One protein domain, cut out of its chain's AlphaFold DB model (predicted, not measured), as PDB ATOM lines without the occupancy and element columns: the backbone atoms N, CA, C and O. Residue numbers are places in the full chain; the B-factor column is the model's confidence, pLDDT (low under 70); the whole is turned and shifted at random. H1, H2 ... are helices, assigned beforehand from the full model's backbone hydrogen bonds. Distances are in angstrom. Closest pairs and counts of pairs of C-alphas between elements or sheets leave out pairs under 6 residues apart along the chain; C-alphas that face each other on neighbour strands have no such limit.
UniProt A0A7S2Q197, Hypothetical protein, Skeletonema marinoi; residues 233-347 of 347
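Overview. This is residues 233 to 347 of the 347 residues of the protein "Hypothetical protein" of Skeletonema marinoi (UniProt A0A7S2Q197). The long helix H4 is a spine: H2 crosses it, H1 packs on it, and H5 folds back from its later end as a helical hairpin, with H7 crossing H5 and H6 at a corner with H5. Residues 269 to 275, of which 269 and 270 belong to H3, stick out at the other end. The printed part has 115 residues with seven named helices, H1 to H7 in order, and no named strand: all helix. It is only just compact, close to loose, with a radius of gyration of the C-alphas of 15.7 A, and elongated, spanning 54 by 27 by 23 A.

Along the chain. H4, residues 276 to 301, is 37.1 A long and begins at C-alpha 276 (56.860, 68.935, -6.449). Before it come H1, residues 234 to 239, H2, residues 246 to 260, 21.2 A, and H3, residues 265 to 270. After it come H5, residues 308 to 320, 18.4 A, H6, residues 322 to 330, and H7, residues 334 to 345, ending at C-alpha 345 (33.414, 99.040, 3.279).

Arrangement. H4 touches H2 with residues 280 to 288 alone, at a steep tilt of 50 degrees; the closest C-alphas, of Ala 256 and Gly 284, are 5.0 A apart. H1 touches H4, closest at C-alphas 234 and 285, 6.0 A. H4 and H5 form a hairpin at a shallow tilt of 31 degrees, closest at C-alphas 299 and 311, 6.8 A. H5, the hub, touches H7 about perpendicular, at 86 degrees, closest at C-alphas 314 and 345, 6.0 A. H5 and H6 only just touch, only at the corner, with 3 pairs of C-alphas within 8 A, closest at 319 and 325, 5.5 A. H3 touches no helix. Every O i to N i+4 pair is within hydrogen-bond range in H1 to H6; in H7, 5 of 8 are.

Size, cuts and confidence. The farthest C-alphas, of Glu 272 and Gly 304, are 53.9 A apart. The printed part has no cut and no long link. The pLDDT is under 70 at residues 260 to 272 and 345 to 347.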
ATOM      1  N   PRO A 233      45.256  69.974   7.493       95.00
ATOM      2  CA  PRO A 233      44.428  70.648   8.507       95.00
ATOM      3  C   PRO A 233      43.435  71.688   7.944       95.00
ATOM      4  O   PRO A 233      42.675  72.315   8.684       95.00
ATOM      5  N   SER A 234      43.495  71.967   6.640       95.75
ATOM      6  CA  SER A 234      42.767  73.093   6.042       95.75
ATOM      7  C   SER A 234      41.256  72.873   5.992       95.75
ATOM      8  O   SER A 234      40.514  73.847   6.123       95.75
ATOM      9  N   ALA A 235      40.793  71.630   5.856       95.81
ATOM     10  CA  ALA A 235      39.377  71.279   5.893       95.81
ATOM     11  C   ALA A 235      38.721  71.709   7.212       95.81
ATOM     12  O   ALA A 235      37.739  72.458   7.191       95.81
ATOM     13  N   SER A 236      39.303  71.330   8.355       96.62
ATOM     14  CA  SER A 236      38.808  71.748   9.670       96.62
ATOM     15  C   SER A 236      38.812  73.270   9.840       96.62
ATOM     16  O   SER A 236      37.854  73.843  10.365       96.62
ATOM     17  N   LEU A 237      39.850  73.958   9.352       95.44
ATOM     18  CA  LEU A 237      39.916  75.424   9.401       95.44
ATOM     19  C   LEU A 237      38.841  76.091   8.536       95.44
ATOM     20  O   LEU A 237      38.219  77.061   8.967       95.44
ATOM     21  N   ALA A 238      38.604  75.575   7.330       94.50
ATOM     22  CA  ALA A 238      37.577  76.087   6.433       94.50
ATOM     23  C   ALA A 238      36.172  75.902   7.028       94.50
ATOM     24  O   ALA A 238      35.366  76.828   6.979       94.50
ATOM     25  N   GLN A 239      35.899  74.749   7.649       94.56
ATOM     26  CA  GLN A 239      34.627  74.479   8.331       94.56
ATOM     27  C   GLN A 239      34.419  75.357   9.572       94.56
ATOM     28  O   GLN A 239      33.293  75.760   9.861       94.56
ATOM     29  N   ALA A 240      35.493  75.677  10.299       94.12
ATOM     30  CA  ALA A 240      35.448  76.543  11.478       94.12
ATOM     31  C   ALA A 240      35.404  78.049  11.146       94.12
ATOM     32  O   ALA A 240      35.271  78.870  12.060       94.12
ATOM     33  N   SER A 241      35.516  78.422   9.864       92.88
ATOM     34  CA  SER A 241      35.502  79.813   9.403       92.88
ATOM     35  C   SER A 241      34.230  80.533   9.845       92.88
ATOM     36  O   SER A 241      33.120  80.174   9.454       92.88
ATOM     37  N   LYS A 242      34.392  81.606  10.624       91.00
ATOM     38  CA  LYS A 242      33.270  82.461  11.052       91.00
ATOM     39  C   LYS A 242      32.940  83.562  10.052       91.00
ATOM     40  O   LYS A 242      31.824  84.068  10.043       91.00
ATOM     41  N   TYR A 243      33.934  83.990   9.276       91.75
ATOM     42  CA  TYR A 243      33.871  85.250   8.535       91.75
ATOM     43  C   TYR A 243      33.844  85.077   7.020       91.75
ATOM     44  O   TYR A 243      33.263  85.909   6.323       91.75
ATOM     45  N   LEU A 244      34.508  84.041   6.505       95.38
ATOM     46  CA  LEU A 244      34.624  83.812   5.070       95.38
ATOM     47  C   LEU A 244      33.527  82.869   4.600       95.38
ATOM     48  O   LEU A 244      33.339  81.802   5.184       95.38
ATOM     49  N   ASP A 245      32.851  83.267   3.527       95.12
ATOM     50  CA  ASP A 245      31.930  82.408   2.802       95.12
ATOM     51  C   ASP A 245      32.677  81.384   1.929       95.12
ATOM     52  O   ASP A 245      33.900  81.429   1.753       95.12
ATOM     53  N   GLU A 246      31.926  80.449   1.346       95.62
ATOM     54  CA  GLU A 246      32.467  79.391   0.489       95.62
ATOM     55  C   GLU A 246      33.267  79.943  -0.707       95.62
ATOM     56  O   GLU A 246      34.284  79.369  -1.107       95.62
ATOM     57  N   THR A 247      32.844  81.076  -1.275       96.19
ATOM     58  CA  THR A 247      33.509  81.684  -2.435       96.19
ATOM     59  C   THR A 247      34.871  82.247  -2.042       96.19
ATOM     60  O   THR A 247      35.866  82.013  -2.738       96.19
ATOM     61  N   SER A 248      34.945  82.934  -0.906       95.44
ATOM     62  CA  SER A 248      36.194  83.474  -0.374       95.44
ATOM     63  C   SER A 248      37.126  82.375   0.120       95.44
ATOM     64  O   SER A 248      38.330  82.477  -0.102       95.44
ATOM     65  N   LEU A 249      36.607  81.284   0.692       97.00
ATOM     66  CA  LEU A 249      37.415  80.112   1.050       97.00
ATOM     67  C   LEU A 249      38.029  79.448  -0.191       97.00
ATOM     68  O   LEU A 249      39.235  79.197  -0.220       97.00
ATOM     69  N   LYS A 250      37.247  79.253  -1.262       95.81
ATOM     70  CA  LYS A 250      37.753  78.773  -2.564       95.81
ATOM     71  C   LYS A 250      38.820  79.701  -3.136       95.81
ATOM     72  O   LYS A 250      39.843  79.239  -3.648       95.81
ATOM     73  N   LYS A 251      38.615  81.016  -3.031       95.00
ATOM     74  CA  LYS A 251      39.598  82.012  -3.460       95.00
ATOM     75  C   LYS A 251      40.876  81.946  -2.626       95.00
ATOM     76  O   LYS A 251      41.956  81.981  -3.212       95.00
ATOM     77  N   LEU A 252      40.763  81.826  -1.306       95.12
ATOM     78  CA  LEU A 252      41.902  81.730  -0.402       95.12
ATOM     79  C   LEU A 252      42.710  80.459  -0.656       95.12
ATOM     80  O   LEU A 252      43.926  80.542  -0.790       95.12
ATOM     81  N   ALA A 253      42.048  79.312  -0.809       94.75
ATOM     82  CA  ALA A 253      42.708  78.063  -1.182       94.75
ATOM     83  C   ALA A 253      43.462  78.214  -2.508       94.75
ATOM     84  O   ALA A 253      44.604  77.780  -2.631       94.75
ATOM     85  N   LYS A 254      42.862  78.895  -3.495       92.50
ATOM     86  CA  LYS A 254      43.528  79.188  -4.771       92.50
ATOM     87  C   LYS A 254      44.739  80.102  -4.604       92.50
ATOM     88  O   LYS A 254      45.743  79.892  -5.275       92.50
ATOM     89  N   ILE A 255      44.668  81.105  -3.729       91.25
ATOM     90  CA  ILE A 255      45.821  81.957  -3.403       91.25
ATOM     91  C   ILE A 255      46.912  81.131  -2.715       91.25
ATOM     92  O   ILE A 255      48.058  81.229  -3.128       91.25
ATOM     93  N   ALA A 256      46.566  80.297  -1.733       91.50
ATOM     94  CA  ALA A 256      47.512  79.443  -1.014       91.50
ATOM     95  C   ALA A 256      48.236  78.472  -1.955       91.50
ATOM     96  O   ALA A 256      49.462  78.362  -1.930       91.50
ATOM     97  N   TRP A 257      47.482  77.840  -2.851       89.12
ATOM     98  CA  TRP A 257      48.024  76.980  -3.894       89.12
ATOM     99  C   TRP A 257      48.918  77.755  -4.872       89.12
ATOM    100  O   TRP A 257      49.995  77.298  -5.227       89.12
ATOM    101  N   ASN A 258      48.529  78.967  -5.273       84.12
ATOM    102  CA  ASN A 258      49.301  79.774  -6.224       84.12
ATOM    103  C   ASN A 258      50.515  80.491  -5.616       84.12
ATOM    104  O   ASN A 258      51.435  80.828  -6.350       84.12
ATOM    105  N   GLN A 259      50.517  80.759  -4.311       78.19
ATOM    106  CA  GLN A 259      51.667  81.317  -3.587       78.19
ATOM    107  C   GLN A 259      52.786  80.289  -3.434       78.19
ATOM    108  O   GLN A 259      53.962  80.635  -3.361       78.19
ATOM    109  N   THR A 260      52.406  79.017  -3.391       68.50
ATOM    110  CA  THR A 260      53.311  77.880  -3.216       68.50
ATOM    111  C   THR A 260      53.700  77.281  -4.560       68.50
ATOM    112  O   THR A 260      54.844  76.869  -4.737       68.50
ATOM    113  N   ASN A 261      52.818  77.397  -5.559       58.38
ATOM    114  CA  ASN A 261      53.176  77.312  -6.966       58.38
ATOM    115  C   ASN A 261      54.035  78.515  -7.374       58.38
ATOM    116  O   ASN A 261      53.563  79.548  -7.846       58.38
ATOM    117  N   THR A 262      55.342  78.343  -7.269       50.12
ATOM    118  CA  THR A 262      56.236  78.138  -8.423       50.12
ATOM    119  C   THR A 262      55.601  78.205  -9.832       50.12
ATOM    120  O   THR A 262      55.782  77.321 -10.662       50.12
ATOM    121  N   SER A 263      54.870  79.275 -10.139       43.50
ATOM    122  CA  SER A 263      54.108  79.542 -11.373       43.50
ATOM    123  C   SER A 263      54.939  79.606 -12.661       43.50
ATOM    124  O   SER A 263      54.420  79.886 -13.744       43.50
ATOM    125  N   SER A 264      56.233  79.319 -12.593       48.78
ATOM    126  CA  SER A 264      57.057  79.174 -13.772       48.78
ATOM    127  C   SER A 264      56.884  77.774 -14.346       48.78
ATOM    128  O   SER A 264      57.302  76.787 -13.744       48.78
ATOM    129  N   ARG A 265      56.397  77.718 -15.586       51.72
ATOM    130  CA  ARG A 265      56.569  76.602 -16.530       51.72
ATOM    131  C   ARG A 265      57.973  75.954 -16.470       51.72
ATOM    132  O   ARG A 265      58.104  74.776 -16.759       51.72
ATOM    133  N   ALA A 266      58.989  76.714 -16.044       47.25
ATOM    134  CA  ALA A 266      60.363  76.272 -15.810       47.25
ATOM    135  C   ALA A 266      60.495  75.129 -14.782       47.25
ATOM    136  O   ALA A 266      61.198  74.164 -15.042       47.25
ATOM    137  N   LEU A 267      59.763  75.151 -13.662       52.56
ATOM    138  CA  LEU A 267      59.891  74.094 -12.645       52.56
ATOM    139  C   LEU A 267      59.267  72.760 -13.074       52.56
ATOM    140  O   LEU A 267      59.695  71.707 -12.613       52.56
ATOM    141  N   PHE A 268      58.319  72.798 -14.014       55.03
ATOM    142  CA  PHE A 268      57.788  71.597 -14.653       55.03
ATOM    143  C   PHE A 268      58.775  70.982 -15.644       55.03
ATOM    144  O   PHE A 268      58.724  69.777 -15.852       55.03
ATOM    145  N   GLN A 269      59.656  71.774 -16.255       56.72
ATOM    146  CA  GLN A 269      60.613  71.283 -17.251       56.72
ATOM    147  C   GLN A 269      61.906  70.760 -16.617       56.72
ATOM    148  O   GLN A 269      62.500  69.836 -17.163       56.72
ATOM    149  N   ASP A 270      62.293  71.299 -15.457       60.72
ATOM    150  CA  ASP A 270      63.588  71.005 -14.831       60.72
ATOM    151  C   ASP A 270      63.549  69.888 -13.768       60.72
ATOM    152  O   ASP A 270      64.605  69.435 -13.328       60.72
ATOM    153  N   ARG A 271      62.363  69.431 -13.330       66.75
ATOM    154  CA  ARG A 271      62.234  68.315 -12.373       66.75
ATOM    155  C   ARG A 271      61.982  66.979 -13.077       66.75
ATOM    156  O   ARG A 271      61.145  66.891 -13.975       66.75
ATOM    157  N   GLU A 272      62.692  65.946 -12.621       68.56
ATOM    158  CA  GLU A 272      62.630  64.586 -13.175       68.56
ATOM    159  C   GLU A 272      61.340  63.835 -12.794       68.56
ATOM    160  O   GLU A 272      60.952  62.911 -13.505       68.56
ATOM    161  N   ASP A 273      60.641  64.250 -11.729       80.06
ATOM    162  CA  ASP A 273      59.464  63.560 -11.186       80.06
ATOM    163  C   ASP A 273      58.326  64.508 -10.732       80.06
ATOM    164  O   ASP A 273      58.369  65.733 -10.912       80.06
ATOM    165  N   ASP A 274      57.267  63.919 -10.166       82.75
ATOM    166  CA  ASP A 274      56.073  64.616  -9.669       82.75
ATOM    167  C   ASP A 274      56.138  64.969  -8.162       82.75
ATOM    168  O   ASP A 274      55.148  65.424  -7.589       82.75
ATOM    169  N   SER A 275      57.315  64.861  -7.525       82.19
ATOM    170  CA  SER A 275      57.518  65.158  -6.088       82.19
ATOM    171  C   SER A 275      57.145  66.591  -5.686       82.19
ATOM    172  O   SER A 275      56.741  66.851  -4.551       82.19
ATOM    173  N   TRP A 276      57.221  67.528  -6.637       83.94
ATOM    174  CA  TRP A 276      56.860  68.935  -6.449       83.94
ATOM    175  C   TRP A 276      55.426  69.118  -5.938       83.94
ATOM    176  O   TRP A 276      55.140  70.099  -5.252       83.94
ATOM    177  N   ALA A 277      54.524  68.191  -6.268       84.69
ATOM    178  CA  ALA A 277      53.116  68.294  -5.923       84.69
ATOM    179  C   ALA A 277      52.884  68.181  -4.413       84.69
ATOM    180  O   ALA A 277      52.175  69.009  -3.842       84.69
ATOM    181  N   ALA A 278      53.533  67.214  -3.760       85.94
ATOM    182  CA  ALA A 278      53.449  67.026  -2.314       85.94
ATOM    183  C   ALA A 278      54.103  68.194  -1.548       85.94
ATOM    184  O   ALA A 278      53.577  68.653  -0.528       85.94
ATOM    185  N   GLU A 279      55.216  68.732  -2.066       86.12
ATOM    186  CA  GLU A 279      55.856  69.943  -1.528       86.12
ATOM    187  C   GLU A 279      54.910  71.153  -1.603       86.12
ATOM    188  O   GLU A 279      54.700  71.844  -0.599       86.12
ATOM    189  N   ALA A 280      54.309  71.392  -2.774       86.56
ATOM    190  CA  ALA A 280      53.364  72.484  -2.993       86.56
ATOM    191  C   ALA A 280      52.111  72.330  -2.121       86.56
ATOM    192  O   ALA A 280      51.647  73.301  -1.525       86.56
ATOM    193  N   PHE A 281      51.603  71.108  -1.981       89.75
ATOM    194  CA  PHE A 281      50.465  70.792  -1.126       89.75
ATOM    195  C   PHE A 281      50.745  71.090   0.352       89.75
ATOM    196  O   PHE A 281      49.991  71.826   0.995       89.75
ATOM    197  N   THR A 282      51.882  70.618   0.868       90.81
ATOM    198  CA  THR A 282      52.319  70.877   2.249       90.81
ATOM    199  C   THR A 282      52.478  72.374   2.511       90.81
ATOM    200  O   THR A 282      51.987  72.909   3.513       90.81
ATOM    201  N   ALA A 283      53.138  73.085   1.594       90.38
ATOM    202  CA  ALA A 283      53.293  74.529   1.691       90.38
ATOM    203  C   ALA A 283      51.933  75.247   1.612       90.38
ATOM    204  O   ALA A 283      51.711  76.234   2.321       90.38
ATOM    205  N   GLY A 284      51.015  74.744   0.781       92.56
ATOM    206  CA  GLY A 284      49.666  75.274   0.596       92.56
ATOM    207  C   GLY A 284      48.854  75.215   1.883       92.56
ATOM    208  O   GLY A 284      48.284  76.229   2.286       92.56
ATOM    209  N   HIS A 285      48.874  74.077   2.582       94.56
ATOM    210  CA  HIS A 285      48.259  73.941   3.906       94.56
ATOM    211  C   HIS A 285      48.827  74.931   4.918       94.56
ATOM    212  O   HIS A 285      48.066  75.602   5.618       94.56
ATOM    213  N   LYS A 286      50.157  75.062   4.970       94.75
ATOM    214  CA  LYS A 286      50.818  75.999   5.883       94.75
ATOM    215  C   LYS A 286      50.353  77.437   5.637       94.75
ATOM    216  O   LYS A 286      49.897  78.096   6.571       94.75
ATOM    217  N   PHE A 287      50.417  77.903   4.390       94.50
ATOM    218  CA  PHE A 287      49.991  79.258   4.042       94.50
ATOM    219  C   PHE A 287      48.497  79.470   4.318       94.50
ATOM    220  O   PHE A 287      48.108  80.502   4.862       94.50
ATOM    221  N   PHE A 288      47.654  78.494   3.967       95.56
ATOM    222  CA  PHE A 288      46.217  78.567   4.222       95.56
ATOM    223  C   PHE A 288      45.927  78.722   5.720       95.56
ATOM    224  O   PHE A 288      45.144  79.592   6.102       95.56
ATOM    225  N   GLY A 289      46.606  77.953   6.574       96.19
ATOM    226  CA  GLY A 289      46.467  78.053   8.026       96.19
ATOM    227  C   GLY A 289      46.919  79.398   8.600       96.19
ATOM    228  O   GLY A 289      46.214  79.991   9.423       96.19
ATOM    229  N   GLU A 290      48.058  79.919   8.136       95.56
ATOM    230  CA  GLU A 290      48.558  81.249   8.515       95.56
ATOM    231  C   GLU A 290      47.572  82.355   8.113       95.56
ATOM    232  O   GLU A 290      47.246  83.233   8.919       95.56
ATOM    233  N   ALA A 291      47.045  82.280   6.889       95.62
ATOM    234  CA  ALA A 291      46.061  83.218   6.374       95.62
ATOM    235  C   ALA A 291      44.742  83.177   7.151       95.62
ATOM    236  O   ALA A 291      44.268  84.227   7.585       95.62
ATOM    237  N   MET A 292      44.175  81.987   7.372       96.56
ATOM    238  CA  MET A 292      42.948  81.807   8.155       96.56
ATOM    239  C   MET A 292      43.110  82.378   9.566       96.56
ATOM    240  O   MET A 292      42.309  83.202  10.002       96.56
ATOM    241  N   THR A 293      44.221  82.054  10.233       96.00
ATOM    242  CA  THR A 293      44.534  82.583  11.569       96.00
ATOM    243  C   THR A 293      44.595  84.111  11.580       96.00
ATOM    244  O   THR A 293      44.142  84.756  12.531       96.00
ATOM    245  N   LYS A 294      45.175  84.722  10.542       96.56
ATOM    246  CA  LYS A 294      45.279  86.180  10.443       96.56
ATOM    247  C   LYS A 294      43.924  86.831  10.173       96.56
ATOM    248  O   LYS A 294      43.617  87.845  10.799       96.56
ATOM    249  N   VAL A 295      43.114  86.240   9.291       96.00
ATOM    250  CA  VAL A 295      41.732  86.674   9.029       96.00
ATOM    251  C   VAL A 295      40.910  86.624  10.312       96.00
ATOM    252  O   VAL A 295      40.252  87.612  10.631       96.00
ATOM    253  N   ASP A 296      41.017  85.551  11.093       95.38
ATOM    254  CA  ASP A 296      40.287  85.417  12.355       95.38
ATOM    255  C   ASP A 296      40.723  86.455  13.391       95.38
ATOM    256  O   ASP A 296      39.883  87.122  13.998       95.38
ATOM    257  N   LYS A 297      42.035  86.662  13.559       95.94
ATOM    258  CA  LYS A 297      42.569  87.705  14.453       95.94
ATOM    259  C   LYS A 297      42.100  89.098  14.040       95.94
ATOM    260  O   LYS A 297      41.755  89.908  14.899       95.94
ATOM    261  N   PHE A 298      42.085  89.383  12.741       95.62
ATOM    262  CA  PHE A 298      41.646  90.676  12.235       95.62
ATOM    263  C   PHE A 298      40.123  90.851  12.357       95.62
ATOM    264  O   PHE A 298      39.657  91.917  12.761       95.62
ATOM    265  N   GLY A 299      39.341  89.798  12.111       95.00
ATOM    266  CA  GLY A 299      37.896  89.781  12.337       95.00
ATOM    267  C   GLY A 299      37.517  89.999  13.802       95.00
ATOM    268  O   GLY A 299      36.617  90.792  14.085       95.00
ATOM    269  N   ALA A 300      38.252  89.389  14.734       95.50
ATOM    270  CA  ALA A 300      38.105  89.649  16.163       95.50
ATOM    271  C   ALA A 300      38.490  91.095  16.517       95.50
ATOM    272  O   ALA A 300      37.790  91.765  17.269       95.50
ATOM    273  N   TRP A 301      39.560  91.635  15.927       95.88
ATOM    274  CA  TRP A 301      39.938  93.035  16.138       95.88
ATOM    275  C   TRP A 301      38.887  94.030  15.619       95.88
ATOM    276  O   TRP A 301      38.755  95.122  16.178       95.88
ATOM    277  N   LEU A 302      38.130  93.682  14.575       93.88
ATOM    278  CA  LEU A 302      37.025  94.499  14.058       93.88
ATOM    279  C   LEU A 302      35.774  94.478  14.957       93.88
ATOM    280  O   LEU A 302      34.876  95.300  14.749       93.88
ATOM    281  N   GLU A 303      35.706  93.598  15.963       93.12
ATOM    282  CA  GLU A 303      34.591  93.557  16.917       93.12
ATOM    283  C   GLU A 303      34.427  94.892  17.640       93.12
ATOM    284  O   GLU A 303      35.386  95.507  18.109       93.12
ATOM    285  N   GLY A 304      33.187  95.380  17.673       88.62
ATOM    286  CA  GLY A 304      32.848  96.683  18.243       88.62
ATOM    287  C   GLY A 304      33.258  97.891  17.389       88.62
ATOM    288  O   GLY A 304      32.860  99.006  17.719       88.62
ATOM    289  N   LYS A 305      34.004  97.704  16.288       90.06
ATOM    290  CA  LYS A 305      34.323  98.772  15.315       90.06
ATOM    291  C   LYS A 305      33.366  98.784  14.128       90.06
ATOM    292  O   LYS A 305      33.076  99.843  13.575       90.06
ATOM    293  N   VAL A 306      32.912  97.602  13.722       88.81
ATOM    294  CA  VAL A 306      32.031  97.386  12.574       88.81
ATOM    295  C   VAL A 306      30.949  96.388  12.983       88.81
ATOM    296  O   VAL A 306      31.206  95.500  13.795       88.81
ATOM    297  N   ASP A 307      29.738  96.546  12.447       90.81
ATOM    298  CA  ASP A 307      28.685  95.541  12.606       90.81
ATOM    299  C   ASP A 307      29.077  94.204  11.960       90.81
ATOM    300  O   ASP A 307      29.941  94.136  11.081       90.81
ATOM    301  N   GLU A 308      28.459  93.127  12.436       89.50
ATOM    302  CA  GLU A 308      28.827  91.758  12.079       89.50
ATOM    303  C   GLU A 308      28.729  91.482  10.571       89.50
ATOM    304  O   GLU A 308      29.683  90.955   9.991       89.50
ATOM    305  N   ASP A 309      27.650  91.932   9.930       88.25
ATOM    306  CA  ASP A 309      27.419  91.746   8.495       88.25
ATOM    307  C   ASP A 309      28.462  92.495   7.658       88.25
ATOM    308  O   ASP A 309      29.072  91.930   6.742       88.25
ATOM    309  N   LYS A 310      28.737  93.765   7.987       90.06
ATOM    310  CA  LYS A 310      29.771  94.541   7.285       90.06
ATOM    311  C   LYS A 310      31.172  94.008   7.539       90.06
ATOM    312  O   LYS A 310      32.014  94.103   6.646       90.06
ATOM    313  N   ARG A 311      31.440  93.440   8.715       91.88
ATOM    314  CA  ARG A 311      32.716  92.786   9.022       91.88
ATOM    315  C   ARG A 311      32.925  91.557   8.137       91.88
ATOM    316  O   ARG A 311      33.973  91.460   7.502       91.88
ATOM    317  N   ALA A 312      31.939  90.663   8.048       91.56
ATOM    318  CA  ALA A 312      32.018  89.504   7.162       91.56
ATOM    319  C   ALA A 312      32.175  89.949   5.698       91.56
ATOM    320  O   ALA A 312      33.112  89.532   5.018       91.56
ATOM    321  N   ALA A 313      31.340  90.879   5.224       91.81
ATOM    322  CA  ALA A 313      31.430  91.405   3.860       91.81
ATOM    323  C   ALA A 313      32.802  92.036   3.554       91.81
ATOM    324  O   ALA A 313      33.343  91.849   2.462       91.81
ATOM    325  N   PHE A 314      33.387  92.757   4.514       92.00
ATOM    326  CA  PHE A 314      34.721  93.333   4.380       92.00
ATOM    327  C   PHE A 314      35.796  92.256   4.220       92.00
ATOM    328  O   PHE A 314      36.620  92.352   3.312       92.00
ATOM    329  N   LEU A 315      35.788  91.232   5.077       93.50
ATOM    330  CA  LEU A 315      36.788  90.161   5.048       93.50
ATOM    331  C   LEU A 315      36.688  89.330   3.765       93.50
ATOM    332  O   LEU A 315      37.714  89.042   3.149       93.50
ATOM    333  N   ASN A 316      35.469  89.050   3.295       93.31
ATOM    334  CA  ASN A 316      35.252  88.423   1.989       93.31
ATOM    335  C   ASN A 316      35.830  89.293   0.857       93.31
ATOM    336  O   ASN A 316      36.627  88.820   0.050       93.31
ATOM    337  N   LYS A 317      35.532  90.601   0.828       92.69
ATOM    338  CA  LYS A 317      36.102  91.523  -0.178       92.69
ATOM    339  C   LYS A 317      37.629  91.601  -0.122       92.69
ATOM    340  O   LYS A 317      38.269  91.680  -1.172       92.69
ATOM    341  N   LEU A 318      38.204  91.574   1.079       92.38
ATOM    342  CA  LEU A 318      39.649  91.603   1.290       92.38
ATOM    343  C   LEU A 318      40.322  90.385   0.648       92.38
ATOM    344  O   LEU A 318      41.248  90.560  -0.139       92.38
ATOM    345  N   VAL A 319      39.817  89.175   0.916       92.62
ATOM    346  CA  VAL A 319      40.323  87.919   0.326       92.62
ATOM    347  C   VAL A 319      40.101  87.872  -1.189       92.62
ATOM    348  O   VAL A 319      40.941  87.374  -1.943       92.62
ATOM    349  N   MET A 320      38.985  88.425  -1.667       91.56
ATOM    350  CA  MET A 320      38.666  88.450  -3.095       91.56
ATOM    351  C   MET A 320      39.590  89.364  -3.910       91.56
ATOM    352  O   MET A 320      39.806  89.105  -5.101       91.56
ATOM    353  N   SER A 321      40.187  90.385  -3.289       87.81
ATOM    354  CA  SER A 321      41.143  91.275  -3.944       87.81
ATOM    355  C   SER A 321      42.580  90.788  -3.784       87.81
ATOM    356  O   SER A 321      43.176  90.885  -2.717       87.81
ATOM    357  N   TYR A 322      43.175  90.340  -4.890       75.94
ATOM    358  CA  TYR A 322      44.545  89.823  -4.905       75.94
ATOM    359  C   TYR A 322      45.576  90.813  -4.331       75.94
ATOM    360  O   TYR A 322      46.399  90.433  -3.506       75.94
ATOM    361  N   TRP A 323      45.499  92.088  -4.730       77.94
ATOM    362  CA  TRP A 323      46.443  93.125  -4.299       77.94
ATOM    363  C   TRP A 323      46.319  93.442  -2.809       77.94
ATOM    364  O   TRP A 323      47.322  93.525  -2.110       77.94
ATOM    365  N   TYR A 324      45.086  93.571  -2.311       83.19
ATOM    366  CA  TYR A 324      44.863  93.880  -0.899       83.19
ATOM    367  C   TYR A 324      45.186  92.696   0.005       83.19
ATOM    368  O   TYR A 324      45.617  92.903   1.136       83.19
ATOM    369  N   PHE A 325      45.005  91.469  -0.483       87.69
ATOM    370  CA  PHE A 325      45.304  90.277   0.293       87.69
ATOM    371  C   PHE A 325      46.814  90.059   0.485       87.69
ATOM    372  O   PHE A 325      47.238  89.701   1.580       87.69
ATOM    373  N   ASP A 326      47.640  90.322  -0.531       87.19
ATOM    374  CA  ASP A 326      49.103  90.231  -0.395       87.19
ATOM    375  C   ASP A 326      49.648  91.271   0.604       87.19
ATOM    376  O   ASP A 326      50.412  90.933   1.512       87.19
ATOM    377  N   ASP A 327      49.172  92.519   0.516       87.25
ATOM    378  CA  ASP A 327      49.496  93.570   1.489       87.25
ATOM    379  C   ASP A 327      48.992  93.212   2.896       87.25
ATOM    380  O   ASP A 327      49.711  93.383   3.882       87.25
ATOM    381  N   PHE A 328      47.776  92.666   2.996       91.56
ATOM    382  CA  PHE A 328      47.210  92.173   4.249       91.56
ATOM    383  C   PHE A 328      48.088  91.095   4.876       91.56
ATOM    384  O   PHE A 328      48.317  91.135   6.081       91.56
ATOM    385  N   MET A 329      48.617  90.153   4.095       93.12
ATOM    386  CA  MET A 329      49.480  89.096   4.624       93.12
ATOM    387  C   MET A 329      50.820  89.635   5.141       93.12
ATOM    388  O   MET A 329      51.310  89.123   6.146       93.12
ATOM    389  N   LYS A 330      51.350  90.719   4.564       91.69
ATOM    390  CA  LYS A 330      52.624  91.345   4.976       91.69
ATOM    391  C   LYS A 330      52.503  92.321   6.147       91.69
ATOM    392  O   LYS A 330      53.444  92.456   6.920       91.69
ATOM    393  N   GLU A 331      51.379  93.021   6.271       93.38
ATOM    394  CA  GLU A 331      51.197  94.064   7.285       93.38
ATOM    395  C   GLU A 331      50.804  93.475   8.648       93.38
ATOM    396  O   GLU A 331      49.858  92.693   8.742       93.38
ATOM    397  N   GLU A 332      51.502  93.849   9.717       93.06
ATOM    398  CA  GLU A 332      51.210  93.368  11.078       93.06
ATOM    399  C   GLU A 332      50.283  94.320  11.845       93.06
ATOM    400  O   GLU A 332      49.542  93.881  12.728       93.06
ATOM    401  N   ASP A 333      50.269  95.609  11.489       94.31
ATOM    402  CA  ASP A 333      49.420  96.607  12.138       94.31
ATOM    403  C   ASP A 333      48.001  96.619  11.547       94.31
ATOM    404  O   ASP A 333      47.731  97.169  10.475       94.31
ATOM    405  N   PHE A 334      47.057  96.055  12.300       93.75
ATOM    406  CA  PHE A 334      45.640  96.000  11.941       93.75
ATOM    407  C   PHE A 334      44.989  97.377  11.746       93.75
ATOM    408  O   PHE A 334      44.107  97.513  10.896       93.75
ATOM    409  N   GLU A 335      45.442  98.415  12.451       93.06
ATOM    410  CA  GLU A 335      44.932  99.774  12.248       93.06
ATOM    411  C   GLU A 335      45.352 100.314  10.873       93.06
ATOM    412  O   GLU A 335      44.570 100.971  10.177       93.06
ATOM    413  N   LYS A 336      46.578  99.999  10.441       91.62
ATOM    414  CA  LYS A 336      47.089 100.360   9.116       91.62
ATOM    415  C   LYS A 336      46.399  99.563   8.009       91.62
ATOM    416  O   LYS A 336      45.989 100.164   7.012       91.62
ATOM    417  N   ILE A 337      46.176  98.258   8.206       90.81
ATOM    418  CA  ILE A 337      45.361  97.423   7.302       90.81
ATOM    419  C   ILE A 337      43.980  98.047   7.122       90.81
ATOM    420  O   ILE A 337      43.539  98.248   5.988       90.81
ATOM    421  N   TRP A 338      43.314  98.387   8.227       90.00
ATOM    422  CA  TRP A 338      41.991  98.995   8.199       90.00
ATOM    423  C   TRP A 338      41.992 100.314   7.430       90.00
ATOM    424  O   TRP A 338      41.209 100.467   6.497       90.00
ATOM    425  N   LYS A 339      42.897 101.249   7.738       88.62
ATOM    426  CA  LYS A 339      42.976 102.548   7.040       88.62
ATOM    427  C   LYS A 339      43.216 102.404   5.540       88.62
ATOM    428  O   LYS A 339      42.576 103.107   4.756       88.62
ATOM    429  N   ASN A 340      44.092 101.483   5.143       85.56
ATOM    430  CA  ASN A 340      44.429 101.252   3.739       85.56
ATOM    431  C   ASN A 340      43.270 100.618   2.960       85.56
ATOM    432  O   ASN A 340      43.091 100.901   1.775       85.56
ATOM    433  N   ASN A 341      42.445  99.818   3.637       84.19
ATOM    434  CA  ASN A 341      41.382  99.037   3.015       84.19
ATOM    435  C   ASN A 341      39.967  99.544   3.327       84.19
ATOM    436  O   ASN A 341      39.010  99.043   2.748       84.19
ATOM    437  N   ALA A 342      39.797 100.578   4.160       76.94
ATOM    438  CA  ALA A 342      38.495 101.096   4.609       76.94
ATOM    439  C   ALA A 342      37.549 101.487   3.458       76.94
ATOM    440  O   ALA A 342      36.333 101.561   3.635       76.94
ATOM    441  N   ARG A 343      38.091 101.727   2.257       77.38
ATOM    442  CA  ARG A 343      37.306 101.971   1.040       77.38
ATOM    443  C   ARG A 343      36.469 100.754   0.618       77.38
ATOM    444  O   ARG A 343      35.387 100.967   0.085       77.38
ATOM    445  N   LEU A 344      36.896  99.526   0.935       74.25
ATOM    446  CA  LEU A 344      36.161  98.278   0.659       74.25
ATOM    447  C   LEU A 344      34.829  98.172   1.423       74.25
ATOM    448  O   LEU A 344      33.955  97.407   1.026       74.25
ATOM    449  N   VAL A 345      34.666  98.943   2.505       64.94
ATOM    450  CA  VAL A 345      33.414  99.040   3.279       64.94
ATOM    451  C   VAL A 345      32.415 100.001   2.620       64.94
ATOM    452  O   VAL A 345      31.219  99.913   2.875       64.94
ATOM    453  N   ARG A 346      32.901 100.963   1.820       61.84
ATOM    454  CA  ARG A 346      32.082 102.043   1.235       61.84
ATOM    455  C   ARG A 346      31.526 101.708  -0.151       61.84
ATOM    456  O   ARG A 346      30.542 102.320  -0.551       61.84
ATOM    457  N   SER A 347      32.185 100.802  -0.874       54.31
ATOM    458  CA  SER A 347      31.677 100.123  -2.079       54.31
ATOM    459  C   SER A 347      30.866  98.908  -1.681       54.31
ATOM    460  O   SER A 347      29.874  98.578  -2.354       54.31
TER     461      SER A 347